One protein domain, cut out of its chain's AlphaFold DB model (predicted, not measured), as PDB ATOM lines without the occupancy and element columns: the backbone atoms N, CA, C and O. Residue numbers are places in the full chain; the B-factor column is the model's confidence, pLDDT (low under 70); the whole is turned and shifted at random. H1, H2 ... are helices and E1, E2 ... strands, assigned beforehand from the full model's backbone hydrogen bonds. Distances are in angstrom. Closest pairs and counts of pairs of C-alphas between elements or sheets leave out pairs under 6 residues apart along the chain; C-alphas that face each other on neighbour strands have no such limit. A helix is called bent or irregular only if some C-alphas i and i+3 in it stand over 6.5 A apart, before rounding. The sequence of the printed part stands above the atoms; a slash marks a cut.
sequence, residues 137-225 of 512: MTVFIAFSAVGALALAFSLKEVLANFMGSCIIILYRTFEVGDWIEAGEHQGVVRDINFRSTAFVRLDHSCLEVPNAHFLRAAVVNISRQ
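What this domain is: This is residues 137 to 225 of the 512 residues of the protein "Hypothetical protein" of Mantoniella antarctica (UniProt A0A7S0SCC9). A small, strongly twisted sheet of four strands, E1 to E4, makes a compact head together with H1b, the second arm of the long bent helix H1, and from this head the residues 137 to 156 stick out as a helical stalk. The last stretch, residues 211 to 225, has no named element and folds back to pair briefly with the edge strand E1. The printed part has 89 residues with one named helix followed by four named strands, in the order H1, E1, E2, E3, E4; the sheet order is E1 - E2 - E3 - E4, all antiparallel, and the class is mixed, helices and strands. The whole is loose, with a radius of gyration of the C-alphas of 17.5 A, and a rod in outline, spanning 60 by 26 by 19 A.

How they stand to each other: The sheet is a meander, each strand the antiparallel neighbour of the one before: E1, residues 179 to 182, E2, residues 185 to 192, E3, residues 196 to 200, and E4, residues 206 to 210. E1 and E2 form a hairpin, with N 182 and O 185 at 2.8 A. E2 bends by 87 degrees at residue 188 and pairs with E1 over residues 185 to 188 and with E3 over residues 188 to 192. In the hairpin of E2 and E3, N 190 and O 198 are 2.8 A apart; in that of E3 and E4, N 199 and O 207 are 2.8 A apart. Outside the named strands, residues 220 to 221 pair antiparallel with residues 180 to 181 of E1. H1, residues 137 to 171, was assigned as one helix by its hydrogen bonds but is bent, with C-alphas 154 and 157 at 7.3 A; its arms H1a, residues 137 to 154, and H1b, residues 157 to 171, stand at a steep tilt of 60 degrees. H1b is on the sheet but only grazes it, with its residues 157 to 169; its closest C-alphas to E4 are those of Asn 161 and Pro 210, 6.4 A apart. H1a is not on the sheet. In H1a and H1b every O i to N i+4 pair is within hydrogen-bond range.

Where its parts are: H1a measures 25.6 A from C-alpha 137 at (-7.389, -20.203, 15.350) to C-alpha 154, and H1b 20.9 A, ending with C-alpha 171 at (36.231, -28.996, 6.691). E2 measures 15.3 A, E3 and E4 13.2 A each, and E1 10.2 A; E4 ends with C-alpha 210 at (25.671, -27.778, -7.355).

The domain as a whole: The C-alphas of Met 137 and Gln 225 are the two farthest apart, at 60.6 A. Without the stretch that stands free, the body spans 31 by 25 by 19 A. The printed part has no cut and no long link. The mean pLDDT of the printed part is 89.2, and no printed residue is under 70.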
ATOM      1  N   MET A 137      -8.691 -20.175  16.021       88.31
ATOM      2  CA  MET A 137      -7.389 -20.203  15.350       88.31
ATOM      3  C   MET A 137      -7.008 -21.571  14.806       88.31
ATOM      4  O   MET A 137      -6.054 -21.670  14.031       88.31
ATOM      5  N   THR A 138      -7.726 -22.620  15.201       89.06
ATOM      6  CA  THR A 138      -7.381 -24.004  14.868       89.06
ATOM      7  C   THR A 138      -7.282 -24.198  13.358       89.06
ATOM      8  O   THR A 138      -6.298 -24.746  12.862       89.06
ATOM      9  N   VAL A 139      -8.248 -23.658  12.610       86.75
ATOM     10  CA  VAL A 139      -8.289 -23.756  11.146       86.75
ATOM     11  C   VAL A 139      -7.144 -22.964  10.505       86.75
ATOM     12  O   VAL A 139      -6.455 -23.478   9.626       86.75
ATOM     13  N   PHE A 140      -6.880 -21.741  10.972       86.88
ATOM     14  CA  PHE A 140      -5.807 -20.898  10.435       86.88
ATOM     15  C   PHE A 140      -4.422 -21.522  10.656       86.88
ATOM     16  O   PHE A 140      -3.611 -21.599   9.729       86.88
ATOM     17  N   ILE A 141      -4.173 -22.036  11.863       89.88
ATOM     18  CA  ILE A 141      -2.928 -22.729  12.200       89.88
ATOM     19  C   ILE A 141      -2.788 -23.997  11.355       89.88
ATOM     20  O   ILE A 141      -1.719 -24.216  10.784       89.88
ATOM     21  N   ALA A 142      -3.855 -24.787  11.200       91.62
ATOM     22  CA  ALA A 142      -3.835 -25.993  10.376       91.62
ATOM     23  C   ALA A 142      -3.458 -25.692   8.913       91.62
ATOM     24  O   ALA A 142      -2.544 -26.318   8.375       91.62
ATOM     25  N   PHE A 143      -4.077 -24.682   8.288       90.25
ATOM     26  CA  PHE A 143      -3.714 -24.265   6.927       90.25
ATOM     27  C   PHE A 143      -2.277 -23.740   6.840       90.25
ATOM     28  O   PHE A 143      -1.554 -24.078   5.900       90.25
ATOM     29  N   SER A 144      -1.835 -22.957   7.828       91.56
ATOM     30  CA  SER A 144      -0.464 -22.443   7.863       91.56
ATOM     31  C   SER A 144       0.578 -23.553   7.999       91.56
ATOM     32  O   SER A 144       1.630 -23.477   7.369       91.56
ATOM     33  N   ALA A 145       0.276 -24.613   8.754       92.62
ATOM     34  CA  ALA A 145       1.160 -25.757   8.924       92.62
ATOM     35  C   ALA A 145       1.343 -26.516   7.602       92.62
ATOM     36  O   ALA A 145       2.474 -26.816   7.214       92.62
ATOM     37  N   VAL A 146       0.249 -26.755   6.869       95.38
ATOM     38  CA  VAL A 146       0.303 -27.385   5.538       95.38
ATOM     39  C   VAL A 146       1.067 -26.498   4.547       95.38
ATOM     40  O   VAL A 146       1.936 -26.989   3.824       95.38
ATOM     41  N   GLY A 147       0.814 -25.184   4.555       93.62
ATOM     42  CA  GLY A 147       1.540 -24.224   3.718       93.62
ATOM     43  C   GLY A 147       3.040 -24.164   4.031       93.62
ATOM     44  O   GLY A 147       3.868 -24.150   3.119       93.62
ATOM     45  N   ALA A 148       3.410 -24.193   5.313       92.44
ATOM     46  CA  ALA A 148       4.802 -24.206   5.754       92.44
ATOM     47  C   ALA A 148       5.522 -25.495   5.342       92.44
ATOM     48  O   ALA A 148       6.671 -25.436   4.900       92.44
ATOM     49  N   LEU A 149       4.849 -26.647   5.428       95.69
ATOM     50  CA  LEU A 149       5.406 -27.921   4.981       95.69
ATOM     51  C   LEU A 149       5.676 -27.906   3.470       95.69
ATOM     52  O   LEU A 149       6.770 -28.274   3.042       95.69
ATOM     53  N   ALA A 150       4.726 -27.413   2.669       94.75
ATOM     54  CA  ALA A 150       4.906 -27.261   1.226       94.75
ATOM     55  C   ALA A 150       6.101 -26.346   0.890       94.75
ATOM     56  O   ALA A 150       6.939 -26.687   0.050       94.75
ATOM     57  N   LEU A 151       6.235 -25.221   1.602       93.06
ATOM     58  CA  LEU A 151       7.374 -24.317   1.443       93.06
ATOM     59  C   LEU A 151       8.699 -24.994   1.835       93.06
ATOM     60  O   LEU A 151       9.686 -24.867   1.109       93.06
ATOM     61  N   ALA A 152       8.726 -25.759   2.926       93.50
ATOM     62  CA  ALA A 152       9.916 -26.485   3.368       93.50
ATOM     63  C   ALA A 152      10.380 -27.526   2.334       93.50
ATOM     64  O   ALA A 152      11.574 -27.602   2.032       93.50
ATOM     65  N   PHE A 153       9.447 -28.269   1.728       93.94
ATOM     66  CA  PHE A 153       9.765 -29.195   0.639       93.94
ATOM     67  C   PHE A 153      10.350 -28.476  -0.579       93.94
ATOM     68  O   PHE A 153      11.318 -28.968  -1.160       93.94
ATOM     69  N   SER A 154       9.832 -27.289  -0.917       93.06
ATOM     70  CA  SER A 154      10.356 -26.495  -2.037       93.06
ATOM     71  C   SER A 154      11.783 -25.976  -1.791       93.06
ATOM     72  O   SER A 154      12.592 -25.904  -2.713       93.06
ATOM     73  N   LEU A 155      12.131 -25.668  -0.535       93.69
ATOM     74  CA  LEU A 155      13.436 -25.114  -0.154       93.69
ATOM     75  C   LEU A 155      14.511 -26.172   0.126       93.69
ATOM     76  O   LEU A 155      15.678 -25.816   0.315       93.69
ATOM     77  N   LYS A 156      14.157 -27.462   0.125       92.88
ATOM     78  CA  LYS A 156      15.075 -28.571   0.433       92.88
ATOM     79  C   LYS A 156      16.373 -28.512  -0.380       92.88
ATOM     80  O   LYS A 156      17.450 -28.725   0.171       92.88
ATOM     81  N   GLU A 157      16.291 -28.206  -1.675       91.81
ATOM     82  CA  GLU A 157      17.468 -28.136  -2.551       91.81
ATOM     83  C   GLU A 157      18.351 -26.911  -2.254       91.81
ATOM     84  O   GLU A 157      19.579 -26.998  -2.277       91.81
ATOM     85  N   VAL A 158      17.739 -25.768  -1.936       92.50
ATOM     86  CA  VAL A 158      18.469 -24.544  -1.573       92.50
ATOM     87  C   VAL A 158      19.257 -24.771  -0.287       92.50
ATOM     88  O   VAL A 158      20.449 -24.469  -0.237       92.50
ATOM     89  N   LEU A 159      18.612 -25.369   0.719       93.25
ATOM     90  CA  LEU A 159      19.252 -25.692   1.989       93.25
ATOM     91  C   LEU A 159      20.380 -26.716   1.810       93.25
ATOM     92  O   LEU A 159      21.454 -26.538   2.377       93.25
ATOM     93  N   ALA A 160      20.179 -27.747   0.984       94.12
ATOM     94  CA  ALA A 160      21.211 -28.746   0.711       94.12
ATOM     95  C   ALA A 160      22.469 -28.134   0.068       94.12
ATOM     96  O   ALA A 160      23.582 -28.452   0.478       94.12
ATOM     97  N   ASN A 161      22.307 -27.223  -0.898       94.00
ATOM     98  CA  ASN A 161      23.443 -26.546  -1.528       94.00
ATOM     99  C   ASN A 161      24.170 -25.607  -0.553       94.00
ATOM    100  O   ASN A 161      25.400 -25.576  -0.532       94.00
ATOM    101  N   PHE A 162      23.417 -24.887   0.282       94.00
ATOM    102  CA  PHE A 162      23.989 -24.021   1.312       94.00
ATOM    103  C   PHE A 162      24.813 -24.822   2.327       94.00
ATOM    104  O   PHE A 162      25.972 -24.493   2.573       94.00
ATOM    105  N   MET A 163      24.258 -25.922   2.848       94.19
ATOM    106  CA  MET A 163      24.983 -26.813   3.761       94.19
ATOM    107  C   MET A 163      26.209 -27.439   3.085       94.19
ATOM    108  O   MET A 163      27.242 -27.580   3.733       94.19
ATOM    109  N   GLY A 164      26.130 -27.740   1.783       92.81
ATOM    110  CA  GLY A 164      27.270 -28.199   0.984       92.81
ATOM    111  C   GLY A 164      28.408 -27.185   0.971       92.81
ATOM    112  O   GLY A 164      29.538 -27.525   1.310       92.81
ATOM    113  N   SER A 165      28.091 -25.922   0.680       93.00
ATOM    114  CA  SER A 165      29.063 -24.823   0.719       93.00
ATOM    115  C   SER A 165      29.685 -24.658   2.112       93.00
ATOM    116  O   SER A 165      30.907 -24.592   2.239       93.00
ATOM    117  N   CYS A 166      28.868 -24.669   3.174       93.62
ATOM    118  CA  CYS A 166      29.358 -24.571   4.550       93.62
ATOM    119  C   CYS A 166      30.310 -25.715   4.912       93.62
ATOM    120  O   CYS A 166      31.357 -25.461   5.496       93.62
ATOM    121  N   ILE A 167      29.976 -26.958   4.562       92.75
ATOM    122  CA  ILE A 167      30.803 -28.135   4.864       92.75
ATOM    123  C   ILE A 167      32.145 -28.065   4.127       92.75
ATOM    124  O   ILE A 167      33.176 -28.304   4.754       92.75
ATOM    125  N   ILE A 168      32.150 -27.676   2.848       92.62
ATOM    126  CA  ILE A 168      33.386 -27.498   2.069       92.62
ATOM    127  C   ILE A 168      34.297 -26.469   2.748       92.62
ATOM    128  O   ILE A 168      35.479 -26.733   2.951       92.62
ATOM    129  N   ILE A 169      33.746 -25.327   3.170       91.25
ATOM    130  CA  ILE A 169      34.523 -24.251   3.803       91.25
ATOM    131  C   ILE A 169      35.003 -24.642   5.210       91.25
ATOM    132  O   ILE A 169      36.141 -24.344   5.572       91.25
ATOM    133  N   LEU A 170      34.154 -25.299   6.009       92.69
ATOM    134  CA  LEU A 170      34.460 -25.668   7.396       92.69
ATOM    135  C   LEU A 170      35.492 -26.793   7.486       92.69
ATOM    136  O   LEU A 170      36.411 -26.712   8.296       92.69
ATOM    137  N   TYR A 171      35.344 -27.832   6.663       90.19
ATOM    138  CA  TYR A 171      36.231 -28.996   6.691       90.19
ATOM    139  C   TYR A 171      37.383 -28.909   5.692       90.19
ATOM    140  O   TYR A 171      38.291 -29.738   5.762       90.19
ATOM    141  N   ARG A 172      37.367 -27.927   4.777       90.06
ATOM    142  CA  ARG A 172      38.378 -27.753   3.721       90.06
ATOM    143  C   ARG A 172      38.687 -29.079   3.025       90.06
ATOM    144  O   ARG A 172      39.832 -29.537   2.977       90.06
ATOM    145  N   THR A 173      37.639 -29.743   2.539       88.19
ATOM    146  CA  THR A 173      37.767 -30.990   1.768       88.19
ATOM    147  C   THR A 173      38.578 -30.749   0.491       88.19
ATOM    148  O   THR A 173      39.454 -31.546   0.150       88.19
ATOM    149  N   PHE A 174      38.350 -29.602  -0.144       89.94
ATOM    150  CA  PHE A 174      39.149 -29.029  -1.221       89.94
ATOM    151  C   PHE A 174      39.084 -27.498  -1.154       89.94
ATOM    152  O   PHE A 174      38.145 -26.929  -0.588       89.94
ATOM    153  N   GLU A 175      40.084 -26.832  -1.718       89.19
ATOM    154  CA  GLU A 175      40.162 -25.373  -1.791       89.19
ATOM    155  C   GLU A 175      40.204 -24.896  -3.250       89.19
ATOM    156  O   GLU A 175      40.343 -25.678  -4.191       89.19
ATOM    157  N   VAL A 176      40.066 -23.584  -3.445       89.56
ATOM    158  CA  VAL A 176      40.235 -22.968  -4.765       89.56
ATOM    159  C   VAL A 176      41.659 -23.222  -5.263       89.56
ATOM    160  O   VAL A 176      42.622 -22.932  -4.557       89.56
ATOM    161  N   GLY A 177      41.777 -23.743  -6.483       83.69
ATOM    162  CA  GLY A 177      43.032 -24.151  -7.109       83.69
ATOM    163  C   GLY A 177      43.333 -25.648  -7.018       83.69
ATOM    164  O   GLY A 177      44.251 -26.097  -7.696       83.69
ATOM    165  N   ASP A 178      42.572 -26.425  -6.243       86.06
ATOM    166  CA  ASP A 178      42.756 -27.877  -6.196       86.06
ATOM    167  C   ASP A 178      42.128 -28.555  -7.427       86.06
ATOM    168  O   ASP A 178      41.043 -28.186  -7.887       86.06
ATOM    169  N   TRP A 179      42.809 -29.578  -7.933       85.69
ATOM    170  CA  TRP A 179      42.319 -30.531  -8.917       85.69
ATOM    171  C   TRP A 179      41.514 -31.614  -8.210       85.69
ATOM    172  O   TRP A 179      42.049 -32.374  -7.390       85.69
ATOM    173  N   ILE A 180      40.225 -31.693  -8.535       88.69
ATOM    174  CA  ILE A 180      39.322 -32.668  -7.934       88.69
ATOM    175  C   ILE A 180      38.575 -33.471  -8.989       88.69
ATOM    176  O   ILE A 180      38.284 -32.986 -10.084       88.69
ATOM    177  N   GLU A 181      38.211 -34.682  -8.597       87.38
ATOM    178  CA  GLU A 181      37.337 -35.580  -9.334       87.38
ATOM    179  C   GLU A 181      36.154 -35.951  -8.431       87.38
ATOM    180  O   GLU A 181      36.315 -36.380  -7.284       87.38
ATOM    181  N   ALA A 182      34.943 -35.711  -8.919       86.81
ATOM    182  CA  ALA A 182      33.698 -35.937  -8.204       86.81
ATOM    183  C   ALA A 182      32.705 -36.651  -9.129       86.81
ATOM    184  O   ALA A 182      31.866 -36.016  -9.775       86.81
ATOM    185  N   GLY A 183      32.808 -37.980  -9.189       84.56
ATOM    186  CA  GLY A 183      32.054 -38.798 -10.142       84.56
ATOM    187  C   GLY A 183      32.506 -38.513 -11.575       84.56
ATOM    188  O   GLY A 183      33.692 -38.514 -11.856       84.56
ATOM    189  N   GLU A 184      31.573 -38.194 -12.470       83.12
ATOM    190  CA  GLU A 184      31.867 -37.884 -13.883       83.12
ATOM    191  C   GLU A 184      32.413 -36.459 -14.108       83.12
ATOM    192  O   GLU A 184      32.533 -35.978 -15.239       83.12
ATOM    193  N   HIS A 185      32.640 -35.703 -13.037       85.31
ATOM    194  CA  HIS A 185      33.057 -34.311 -13.116       85.31
ATOM    195  C   HIS A 185      34.463 -34.154 -12.566       85.31
ATOM    196  O   HIS A 185      34.710 -34.427 -11.397       85.31
ATOM    197  N   GLN A 186      35.358 -33.638 -13.401       85.12
ATOM    198  CA  GLN A 186      36.756 -33.422 -13.054       85.12
ATOM    199  C   GLN A 186      37.238 -32.050 -13.496       85.12
ATOM    200  O   GLN A 186      36.780 -31.528 -14.517       85.12
ATOM    201  N   GLY A 187      38.168 -31.474 -12.744       85.69
ATOM    202  CA  GLY A 187      38.821 -30.225 -13.114       85.69
ATOM    203  C   GLY A 187      39.381 -29.458 -11.924       85.69
ATOM    204  O   GLY A 187      39.291 -29.887 -10.771       85.69
ATOM    205  N   VAL A 188      39.933 -28.282 -12.215       86.06
ATOM    206  CA  VAL A 188      40.486 -27.368 -11.207       86.06
ATOM    207  C   VAL A 188      39.382 -26.492 -10.631       86.06
ATOM    208  O   VAL A 188      38.649 -25.837 -11.376       86.06
ATOM    209  N   VAL A 189      39.283 -26.422  -9.305       91.12
ATOM    210  CA  VAL A 189      38.349 -25.530  -8.604       91.12
ATOM    211  C   VAL A 189      38.740 -24.073  -8.871       91.12
ATOM    212  O   VAL A 189      39.816 -23.631  -8.478       91.12
ATOM    213  N   ARG A 190      37.851 -23.292  -9.489       88.62
ATOM    214  CA  ARG A 190      38.072 -21.859  -9.748       88.62
ATOM    215  C   ARG A 190      37.453 -20.958  -8.689       88.62
ATOM    216  O   ARG A 190      38.068 -19.972  -8.300       88.62
ATOM    217  N   ASP A 191      36.219 -21.248  -8.290       90.44
ATOM    218  CA  ASP A 191      35.496 -20.452  -7.298       90.44
ATOM    219  C   ASP A 191      34.417 -21.295  -6.610       90.44
ATOM    220  O   ASP A 191      33.812 -22.174  -7.230       90.44
ATOM    221  N   ILE A 192      34.157 -21.006  -5.336       92.25
ATOM    222  CA  ILE A 192      33.164 -21.697  -4.508       92.25
ATOM    223  C   ILE A 192      32.075 -20.682  -4.144       92.25
ATOM    224  O   ILE A 192      32.241 -19.855  -3.246       92.25
ATOM    225  N   ASN A 193      30.931 -20.758  -4.827       92.00
ATOM    226  CA  ASN A 193      29.755 -19.956  -4.495       92.00
ATOM    227  C   ASN A 193      28.877 -20.669  -3.454       92.00
ATOM    228  O   ASN A 193      29.061 -21.840  -3.128       92.00
ATOM    229  N   PHE A 194      27.852 -19.971  -2.957       89.19
ATOM    230  CA  PHE A 194      26.913 -20.534  -1.978       89.19
ATOM    231  C   PHE A 194      26.045 -21.675  -2.546       89.19
ATOM    232  O   PHE A 194      25.620 -22.550  -1.793       89.19
ATOM    233  N   ARG A 195      25.757 -21.672  -3.860       90.44
ATOM    234  CA  ARG A 195      24.904 -22.678  -4.526       90.44
ATOM    235  C   ARG A 195      25.696 -23.689  -5.355       90.44
ATOM    236  O   ARG A 195      25.314 -24.855  -5.387       90.44
ATOM    237  N   SER A 196      26.749 -23.245  -6.031       93.12
ATOM    238  CA  SER A 196      27.544 -24.054  -6.955       93.12
ATOM    239  C   SER A 196      29.036 -23.800  -6.769       93.12
ATOM    240  O   SER A 196      29.445 -22.730  -6.320       93.12
ATOM    241  N   THR A 197      29.845 -24.782  -7.137       93.31
ATOM    242  CA  THR A 197      31.292 -24.637  -7.284       93.31
ATOM    243  C   THR A 197      31.613 -24.653  -8.774       93.31
ATOM    244  O   THR A 197      31.070 -25.478  -9.512       93.31
ATOM    245  N   ALA A 198      32.439 -23.711  -9.216       91.75
ATOM    246  CA  ALA A 198      32.870 -23.596 -10.600       91.75
ATOM    247  C   ALA A 198      34.223 -24.289 -10.785       91.75
ATOM    248  O   ALA A 198      35.184 -23.983 -10.075       91.75
ATOM    249  N   PHE A 199      34.294 -25.177 -11.770       90.25
ATOM    250  CA  PHE A 199      35.482 -25.921 -12.167       90.25
ATOM    251  C   PHE A 199      35.916 -25.506 -13.561       90.25
ATOM    252  O   PHE A 199      35.078 -25.213 -14.413       90.25
ATOM    253  N   VAL A 200      37.219 -25.527 -13.801       84.81
ATOM    254  CA  VAL A 200      37.788 -25.468 -15.145       84.81
ATOM    255  C   VAL A 200      38.206 -26.882 -15.519       84.81
ATOM    256  O   VAL A 200      39.057 -27.476 -14.856       84.81
ATOM    257  N   ARG A 201      37.561 -27.429 -16.547       84.50
ATOM    258  CA  ARG A 201      37.901 -28.728 -17.132       84.50
ATOM    259  C   ARG A 201      39.153 -28.622 -18.015       84.50
ATOM    260  O   ARG A 201      39.626 -27.527 -18.313       84.50
ATOM    261  N   LEU A 202      39.657 -29.776 -18.451       75.44
ATOM    262  CA  LEU A 202      40.803 -29.915 -19.366       75.44
ATOM    263  C   LEU A 202      40.590 -29.272 -20.743       75.44
ATOM    264  O   LEU A 202      41.539 -28.854 -21.396       75.44
ATOM    265  N   ASP A 203      39.339 -29.162 -21.176       74.31
ATOM    266  CA  ASP A 203      38.922 -28.454 -22.391       74.31
ATOM    267  C   ASP A 203      38.765 -26.935 -22.167       74.31
ATOM    268  O   ASP A 203      38.162 -26.236 -22.978       74.31
ATOM    269  N   HIS A 204      39.253 -26.418 -21.033       74.50
ATOM    270  CA  HIS A 204      39.069 -25.042 -20.563       74.50
ATOM    271  C   HIS A 204      37.606 -24.599 -20.403       74.50
ATOM    272  O   HIS A 204      37.336 -23.409 -20.196       74.50
ATOM    273  N   SER A 205      36.649 -25.530 -20.431       80.06
ATOM    274  CA  SER A 205      35.246 -25.213 -20.182       80.06
ATOM    275  C   SER A 205      34.995 -24.963 -18.692       80.06
ATOM    276  O   SER A 205      35.617 -25.562 -17.809       80.06
ATOM    277  N   CYS A 206      34.078 -24.037 -18.400       86.88
ATOM    278  CA  CYS A 206      33.658 -23.737 -17.035       86.88
ATOM    279  C   CYS A 206      32.448 -24.605 -16.673       86.88
ATOM    280  O   CYS A 206      31.347 -24.369 -17.173       86.88
ATOM    281  N   LEU A 207      32.641 -25.583 -15.792       90.94
ATOM    282  CA  LEU A 207      31.581 -26.445 -15.278       90.94
ATOM    283  C   LEU A 207      31.103 -25.936 -13.915       90.94
ATOM    284  O   LEU A 207      31.887 -25.866 -12.974       90.94
ATOM    285  N   GLU A 208      29.813 -25.642 -13.771       92.56
ATOM    286  CA  GLU A 208      29.217 -25.338 -12.466       92.56
ATOM    287  C   GLU A 208      28.496 -26.560 -11.895       92.56
ATOM    288  O   GLU A 208      27.481 -27.002 -12.435       92.56
ATOM    289  N   VAL A 209      28.985 -27.077 -10.767       92.88
ATOM    290  CA  VAL A 209      28.372 -28.220 -10.079       92.88
ATOM    291  C   VAL A 209      27.658 -27.733  -8.816       92.88
ATOM    292  O   VAL A 209      28.263 -27.014  -8.014       92.88
ATOM    293  N   PRO A 210      26.381 -28.100  -8.590       94.25
ATOM    294  CA  PRO A 210      25.671 -27.778  -7.355       94.25
ATOM    295  C   PRO A 210      26.387 -28.336  -6.124       94.25
ATOM    296  O   PRO A 210      26.765 -29.506  -6.088       94.25
ATOM    297  N   ASN A 211      26.509 -27.533  -5.067       94.25
ATOM    298  CA  ASN A 211      27.262 -27.926  -3.873       94.25
ATOM    299  C   ASN A 211      26.656 -29.132  -3.139       94.25
ATOM    300  O   ASN A 211      27.368 -29.876  -2.466       94.25
ATOM    301  N   ALA A 212      25.345 -29.357  -3.284       93.12
ATOM    302  CA  ALA A 212      24.664 -30.525  -2.733       93.12
ATOM    303  C   ALA A 212      25.164 -31.850  -3.334       93.12
ATOM    304  O   ALA A 212      24.985 -32.896  -2.709       93.12
ATOM    305  N   HIS A 213      25.776 -31.821  -4.522       92.12
ATOM    306  CA  HIS A 213      26.351 -33.003  -5.159       92.12
ATOM    307  C   HIS A 213      27.533 -33.553  -4.347       92.12
ATOM    308  O   HIS A 213      27.574 -34.745  -4.052       92.12
ATOM    309  N   PHE A 214      28.426 -32.676  -3.876       90.06
ATOM    310  CA  PHE A 214      29.608 -33.053  -3.082       90.06
ATOM    311  C   PHE A 214      29.275 -33.621  -1.701       90.06
ATOM    312  O   PHE A 214      30.127 -34.225  -1.062       90.06
ATOM    313  N   LEU A 215      28.039 -33.440  -1.227       87.19
ATOM    314  CA  LEU A 215      27.571 -34.078   0.004       87.19
ATOM    315  C   LEU A 215      27.178 -35.545  -0.188       87.19
ATOM    316  O   LEU A 215      27.029 -36.263   0.797       87.19
ATOM    317  N   ARG A 216      26.931 -35.970  -1.429       86.75
ATOM    318  CA  ARG A 216      26.423 -37.310  -1.757       86.75
ATOM    319  C   ARG A 216      27.446 -38.151  -2.508       86.75
ATOM    320  O   ARG A 216      27.451 -39.365  -2.345       86.75
ATOM    321  N   ALA A 217      28.264 -37.514  -3.340       87.00
ATOM    322  CA  ALA A 217      29.296 -38.170  -4.126       87.00
ATOM    323  C   ALA A 217      30.615 -38.265  -3.349       87.00
ATOM    324  O   ALA A 217      30.947 -37.384  -2.553       87.00
ATOM    325  N   ALA A 218      31.386 -39.319  -3.620       87.81
ATOM    326  CA  ALA A 218      32.784 -39.370  -3.215       87.81
ATOM    327  C   ALA A 218      33.577 -38.319  -4.004       87.81
ATOM    328  O   ALA A 218      33.356 -38.137  -5.202       87.81
ATOM    329  N   VAL A 219      34.484 -37.624  -3.319       89.81
ATOM    330  CA  VAL A 219      35.365 -36.619  -3.920       89.81
ATOM    331  C   VAL A 219      36.799 -37.089  -3.752       89.81
ATOM    332  O   VAL A 219      37.257 -37.288  -2.626       89.81
ATOM    333  N   VAL A 220      37.501 -37.247  -4.868       88.31
ATOM    334  CA  VAL A 220      38.929 -37.547  -4.908       88.31
ATOM    335  C   VAL A 220      39.666 -36.231  -5.120       88.31
ATOM    336  O   VAL A 220      39.460 -35.537  -6.114       88.31
ATOM    337  N   ASN A 221      40.504 -35.850  -4.158       88.38
ATOM    338  CA  ASN A 221      41.353 -34.668  -4.274       88.38
ATOM    339  C   ASN A 221      42.757 -35.111  -4.684       88.38
ATOM    340  O   ASN A 221      43.485 -35.684  -3.871       88.38
ATOM    341  N   ILE A 222      43.118 -34.839  -5.937       82.81
ATOM    342  CA  ILE A 222      44.393 -35.262  -6.525       82.81
ATOM    343  C   ILE A 222      45.515 -34.301  -6.105       82.81
ATOM    344  O   ILE A 222      46.637 -34.729  -5.856       82.81
ATOM    345  N   SER A 223      45.214 -33.008  -5.951       79.75
ATOM    346  CA  SER A 223      46.209 -31.978  -5.609       79.75
ATOM    347  C   SER A 223      46.718 -32.023  -4.172       79.75
ATOM    348  O   SER A 223      47.775 -31.463  -3.885       79.75
ATOM    349  N   ARG A 224      45.954 -32.619  -3.250       80.06
ATOM    350  CA  ARG A 224      46.292 -32.634  -1.818       80.06
ATOM    351  C   ARG A 224      47.356 -33.670  -1.465       80.06
ATOM    352  O   ARG A 224      47.997 -33.541  -0.423       80.06
ATOM    353  N   GLN A 225      47.517 -34.699  -2.289       74.50
ATOM    354  CA  GLN A 225      48.515 -35.729  -2.057       74.50
ATOM    355  C   GLN A 225      49.870 -35.250  -2.582       74.50
ATOM    356  O   GLN A 225      49.964 -34.777  -3.712       74.50
TER     357      GLN A 225